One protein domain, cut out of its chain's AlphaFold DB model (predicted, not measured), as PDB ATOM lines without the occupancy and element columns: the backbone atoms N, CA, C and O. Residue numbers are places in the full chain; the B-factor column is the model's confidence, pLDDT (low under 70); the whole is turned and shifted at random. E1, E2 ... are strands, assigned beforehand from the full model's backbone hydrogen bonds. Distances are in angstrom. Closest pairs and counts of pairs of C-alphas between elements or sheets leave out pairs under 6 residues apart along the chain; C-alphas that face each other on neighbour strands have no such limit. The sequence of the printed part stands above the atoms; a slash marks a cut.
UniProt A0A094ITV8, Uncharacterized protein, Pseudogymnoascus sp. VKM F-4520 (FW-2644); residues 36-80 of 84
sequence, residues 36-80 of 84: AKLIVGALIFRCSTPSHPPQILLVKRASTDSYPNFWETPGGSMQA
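Overview. This is residues 36 to 80 of the 84 residues of an uncharacterized protein of Pseudogymnoascus sp. VKM F-4520 (FW-2644) (UniProt A0A094ITV8). With little regular structure, this is a flat, two-armed chain of mostly loop: two short strands, E1 and E2, pair side by side, and the link between them makes a long narrow arm, whose residues 48 to 53 stick out, and then a second loop, residues 60 to 71. The printed part has 45 residues, with no named helix and two strands, E1 then E2, in an antiparallel sheet; the class is all strand, with 6 residues in named elements. It is only just loose, close to extended, with a radius of gyration of the C-alphas of 13.9 A and spans of 44 by 27 by 12 A.

Arrangement. E1, residues 39 to 41, and E2, residues 75 to 77, form a hairpin, antiparallel at 169 degrees. C-alphas 41 and 75 face each other at 4.0 A. N 40 and O 76 are within hydrogen-bond range at 2.9 A, as are N 76 and O 40 at 2.9 A. Outside them, residues 45 to 46 pair with 55 to 56, and 59 to 60 with 71 to 72, both antiparallel.

Along the chain. E1 begins at C-alpha 39 (49.766, 85.853, 46.556) and is 6.9 A long. E2 is 7.3 A long and ends at C-alpha 77 (53.066, 88.204, 45.002).

Size, cuts and confidence. The C-alphas farthest apart, of Ala 36 and Pro 50, are 44.7 A apart. The link from E1 to E2, 33 residues, is long. The printed part has no cut, and no printed residue is under 70 in pLDDT.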
ATOM      1  N   ALA A  36      52.141  86.462  56.122       88.88
ATOM      2  CA  ALA A  36      53.391  87.078  55.688       88.88
ATOM      3  C   ALA A  36      53.299  87.735  54.300       88.88
ATOM      4  O   ALA A  36      54.013  88.698  54.027       88.88
ATOM      5  N   LYS A  37      52.477  87.182  53.394       86.56
ATOM      6  CA  LYS A  37      52.357  87.633  52.001       86.56
ATOM      7  C   LYS A  37      50.955  87.370  51.458       86.56
ATOM      8  O   LYS A  37      50.349  86.352  51.784       86.56
ATOM      9  N   LEU A  38      50.505  88.250  50.567       88.88
ATOM     10  CA  LEU A  38      49.351  88.030  49.699       88.88
ATOM     11  C   LEU A  38      49.846  87.613  48.309       88.88
ATOM     12  O   LEU A  38      50.613  88.338  47.669       88.88
ATOM     13  N   ILE A  39      49.418  86.436  47.857       90.50
ATOM     14  CA  ILE A  39      49.766  85.853  46.556       90.50
ATOM     15  C   ILE A  39      48.485  85.708  45.740       90.50
ATOM     16  O   ILE A  39      47.441  85.355  46.287       90.50
ATOM     17  N   VAL A  40      48.571  85.957  44.438       90.06
ATOM     18  CA  VAL A  40      47.464  85.769  43.497       90.06
ATOM     19  C   VAL A  40      47.854  84.751  42.440       90.06
ATOM     20  O   VAL A  40      48.989  84.742  41.969       90.06
ATOM     21  N   GLY A  41      46.897  83.906  42.067       93.00
ATOM     22  CA  GLY A  41      46.980  83.007  40.923       93.00
ATOM     23  C   GLY A  41      45.768  83.187  40.014       93.00
ATOM     24  O   GLY A  41      44.705  83.612  40.468       93.00
ATOM     25  N   ALA A  42      45.924  82.864  38.733       93.38
ATOM     26  CA  ALA A  42      44.880  82.998  37.727       93.38
ATOM     27  C   ALA A  42      44.648  81.679  36.985       93.38
ATOM     28  O   ALA A  42      45.582  81.046  36.497       93.38
ATOM     29  N   LEU A  43      43.380  81.295  36.844       94.12
ATOM     30  CA  LEU A  43      42.964  80.255  35.906       94.12
ATOM     31  C   LEU A  43      42.596  80.922  34.586       94.12
ATOM     32  O   LEU A  43      41.592  81.626  34.493       94.12
ATOM     33  N   ILE A  44      43.432  80.720  33.571       92.62
ATOM     34  CA  ILE A  44      43.227  81.295  32.242       92.62
ATOM     35  C   ILE A  44      42.704  80.197  31.331       92.62
ATOM     36  O   ILE A  44      43.407  79.223  31.061       92.62
ATOM     37  N   PHE A  45      41.470  80.364  30.867       91.06
ATOM     38  CA  PHE A  45      40.791  79.406  30.010       91.06
ATOM     39  C   PHE A  45      40.967  79.779  28.541       91.06
ATOM     40  O   PHE A  45      40.773  80.929  28.146       91.06
ATOM     41  N   ARG A  46      41.283  78.788  27.710       87.81
ATOM     42  CA  ARG A  46      41.143  78.899  26.257       87.81
ATOM     43  C   ARG A  46      39.703  78.549  25.888       87.81
ATOM     44  O   ARG A  46      39.229  77.479  26.275       87.81
ATOM     45  N   CYS A  47      39.028  79.423  25.139       81.31
ATOM     46  CA  CYS A  47      37.677  79.152  24.642       81.31
ATOM     47  C   CYS A  47      37.637  77.818  23.890       81.31
ATOM     48  O   CYS A  47      38.518  77.537  23.068       81.31
ATOM     49  N   SER A  48      36.615  77.008  24.168       81.56
ATOM     50  CA  SER A  48      36.393  75.765  23.442       81.56
ATOM     51  C   SER A  48      36.111  76.066  21.973       81.56
ATOM     52  O   SER A  48      35.436  77.033  21.618       81.56
ATOM     53  N   THR A  49      36.639  75.212  21.108       83.38
ATOM     54  CA  THR A  49      36.258  75.172  19.695       83.38
ATOM     55  C   THR A  49      35.765  73.761  19.401       83.38
ATOM     56  O   THR A  49      36.133  72.842  20.130       83.38
ATOM     57  N   PRO A  50      34.971  73.530  18.344       84.94
ATOM     58  CA  PRO A  50      34.510  72.181  18.011       84.94
ATOM     59  C   PRO A  50      35.644  71.150  17.875       84.94
ATOM     60  O   PRO A  50      35.432  69.964  18.091       84.94
ATOM     61  N   SER A  51      36.858  71.604  17.546       86.38
ATOM     62  CA  SER A  51      38.052  70.774  17.383       86.38
ATOM     63  C   SER A  51      38.950  70.680  18.622       86.38
ATOM     64  O   SER A  51      39.898  69.899  18.604       86.38
ATOM     65  N   HIS A  52      38.696  71.454  19.686       79.19
ATOM     66  CA  HIS A  52      39.554  71.480  20.874       79.19
ATOM     67  C   HIS A  52      38.732  71.526  22.168       79.19
ATOM     68  O   HIS A  52      37.913  72.439  22.334       79.19
ATOM     69  N   PRO A  53      38.988  70.612  23.124       87.44
ATOM     70  CA  PRO A  53      38.357  70.685  24.435       87.44
ATOM     71  C   PRO A  53      38.777  71.971  25.174       87.44
ATOM     72  O   PRO A  53      39.805  72.564  24.833       87.44
ATOM     73  N   PRO A  54      38.017  72.405  26.196       88.94
ATOM     74  CA  PRO A  54      38.441  73.477  27.091       88.94
ATOM     75  C   PRO A  54      39.832  73.191  27.670       88.94
ATOM     76  O   PRO A  54      40.108  72.082  28.129       88.94
ATOM     77  N   GLN A  55      40.706  74.193  27.655       92.25
ATOM     78  CA  GLN A  55      42.072  74.090  28.177       92.25
ATOM     79  C   GLN A  55      42.328  75.203  29.189       92.25
ATOM     80  O   GLN A  55      41.774  76.297  29.060       92.25
ATOM     81  N   ILE A  56      43.208  74.933  30.152       94.56
ATOM     82  CA  ILE A  56      43.754  75.942  31.061       94.56
ATOM     83  C   ILE A  56      45.230  76.188  30.751       94.56
ATOM     84  O   ILE A  56      45.950  75.266  30.361       94.56
ATOM     85  N   LEU A  57      45.688  77.426  30.929       95.56
ATOM     86  CA  LEU A  57      47.109  77.749  30.866       95.56
ATOM     87  C   LEU A  57      47.799  77.317  32.162       95.56
ATOM     88  O   LEU A  57      47.440  77.777  33.244       95.56
ATOM     89  N   LEU A  58      48.831  76.491  32.016       96.88
ATOM     90  CA  LEU A  58      49.808  76.205  33.058       96.88
ATOM     91  C   LEU A  58      51.183  76.697  32.610       96.88
ATOM     92  O   LEU A  58      51.506  76.676  31.420       96.88
ATOM     93  N   VAL A  59      52.001  77.111  33.570       95.81
ATOM     94  CA  VAL A  59      53.390  77.516  33.359       95.81
ATOM     95  C   VAL A  59      54.289  76.499  34.035       95.81
ATOM     96  O   VAL A  59      54.065  76.131  35.186       95.81
ATOM     97  N   LYS A  60      55.316  76.047  33.315       97.25
ATOM     98  CA  LYS A  60      56.392  75.260  33.907       97.25
ATOM     99  C   LYS A  60      57.412  76.212  34.514       97.25
ATOM    100  O   LYS A  60      58.014  77.004  33.787       97.25
ATOM    101  N   ARG A  61      57.618  76.125  35.824       95.75
ATOM    102  CA  ARG A  61      58.624  76.921  36.531       95.75
ATOM    103  C   ARG A  61      60.022  76.637  35.999       95.75
ATOM    104  O   ARG A  61      60.336  75.509  35.602       95.75
ATOM    105  N   ALA A  62      60.870  77.661  36.030       96.44
ATOM    106  CA  ALA A  62      62.259  77.539  35.617       96.44
ATOM    107  C   ALA A  62      62.992  76.494  36.470       96.44
ATOM    108  O   ALA A  62      62.694  76.301  37.648       96.44
ATOM    109  N   SER A  63      63.982  75.826  35.883       97.00
ATOM    110  CA  SER A  63      64.800  74.831  36.586       97.00
ATOM    111  C   SER A  63      65.651  75.424  37.714       97.00
ATOM    112  O   SER A  63      66.111  74.683  38.574       97.00
ATOM    113  N   THR A  64      65.856  76.741  37.713       96.62
ATOM    114  CA  THR A  64      66.643  77.493  38.703       96.62
ATOM    115  C   THR A  64      65.783  78.143  39.789       96.62
ATOM    116  O   THR A  64      66.276  78.975  40.544       96.62
ATOM    117  N   ASP A  65      64.491  77.835  39.825       92.12
ATOM    118  CA  ASP A  65      63.537  78.420  40.763       92.12
ATOM    119  C   ASP A  65      63.413  77.580  42.053       92.12
ATOM    120  O   ASP A  65      63.874  76.442  42.112       92.12
ATOM    121  N   SER A  66      62.753  78.110  43.087       87.00
ATOM    122  CA  SER A  66      62.510  77.444  44.379       87.00
ATOM    123  C   SER A  66      61.598  76.212  44.294       87.00
ATOM    124  O   SER A  66      61.614  75.377  45.194       87.00
ATOM    125  N   TYR A  67      60.844  76.075  43.199       89.06
ATOM    126  CA  TYR A  67      60.039  74.898  42.855       89.06
ATOM    127  C   TYR A  67      60.322  74.503  41.400       89.06
ATOM    128  O   TYR A  67      59.545  74.817  40.496       89.06
ATOM    129  N   PRO A  68      61.475  73.883  41.122       94.75
ATOM    130  CA  PRO A  68      61.961  73.750  39.762       94.75
ATOM    131  C   PRO A  68      61.105  72.783  38.943       94.75
ATOM    132  O   PRO A  68      60.713  71.720  39.420       94.75
ATOM    133  N   ASN A  69      60.859  73.129  37.674       96.50
ATOM    134  CA  ASN A  69      60.127  72.307  36.700       96.50
ATOM    135  C   ASN A  69      58.667  71.969  37.055       96.50
ATOM    136  O   ASN A  69      58.050  71.174  36.339       96.50
ATOM    137  N   PHE A  70      58.112  72.558  38.114       96.94
ATOM    138  CA  PHE A  70      56.728  72.338  38.513       96.94
ATOM    139  C   PHE A  70      55.764  73.047  37.558       96.94
ATOM    140  O   PHE A  70      56.047  74.152  37.099       96.94
ATOM    141  N   TRP A  71      54.636  72.407  37.250       96.50
ATOM    142  CA  TRP A  71      53.564  73.012  36.460       96.50
ATOM    143  C   TRP A  71      52.519  73.617  37.391       96.50
ATOM    144  O   TRP A  71      51.928  72.903  38.195       96.50
ATOM    145  N   GLU A  72      52.266  74.913  37.258       95.56
ATOM    146  CA  GLU A  72      51.307  75.639  38.093       95.56
ATOM    147  C   GLU A  72      50.495  76.656  37.289       95.56
ATOM    148  O   GLU A  72      50.778  76.934  36.120       95.56
ATOM    149  N   THR A  73      49.472  77.223  37.922       96.19
ATOM    150  CA  THR A  73      48.752  78.367  37.369       96.19
ATOM    151  C   THR A  73      49.645  79.612  37.368       96.19
ATOM    152  O   THR A  73      50.441  79.801  38.288       96.19
ATOM    153  N   PRO A  74      49.524  80.503  36.367       95.50
ATOM    154  CA  PRO A  74      50.188  81.802  36.409       95.50
ATOM    155  C   PRO A  74      49.827  82.569  37.684       95.50
ATOM    156  O   PRO A  74      48.660  82.606  38.079       95.50
ATOM    157  N   GLY A  75      50.806  83.226  38.302       93.56
ATOM    158  CA  GLY A  75      50.593  83.958  39.543       93.56
ATOM    159  C   GLY A  75      51.823  84.713  40.031       93.56
ATOM    160  O   GLY A  75      52.864  84.734  39.375       93.56
ATOM    161  N   GLY A  76      51.688  85.346  41.194       90.62
ATOM    162  CA  GLY A  76      52.758  86.109  41.827       90.62
ATOM    163  C   GLY A  76      52.332  86.803  43.119       90.62
ATOM    164  O   GLY A  76      51.163  86.803  43.506       90.62
ATOM    165  N   SER A  77      53.307  87.391  43.809       88.75
ATOM    166  CA  SER A  77      53.066  88.204  45.002       88.75
ATOM    167  C   SER A  77      52.549  89.588  44.641       88.75
ATOM    168  O   SER A  77      53.045  90.207  43.700       88.75
ATOM    169  N   MET A  78      51.627  90.109  45.447       85.75
ATOM    170  CA  MET A  78      51.224  91.509  45.352       85.75
ATOM    171  C   MET A  78      52.319  92.428  45.897       85.75
ATOM    172  O   MET A  78      52.922  92.149  46.935       85.75
ATOM    173  N   GLN A  79      52.554  93.543  45.209       80.94
ATOM    174  CA  GLN A  79      53.449  94.605  45.657       80.94
ATOM    175  C   GLN A  79      52.667  95.912  45.780       80.94
ATOM    176  O   GLN A  79      51.818  96.217  44.946       80.94
ATOM    177  N   ALA A  80      52.954  96.687  46.827       73.56
ATOM    178  CA  ALA A  80      52.374  98.012  46.979       73.56
ATOM    179  C   ALA A  80      52.860  98.913  45.837       73.56
ATOM    180  O   ALA A  80      54.061  98.958  45.552       73.56
TER     181      ALA A  80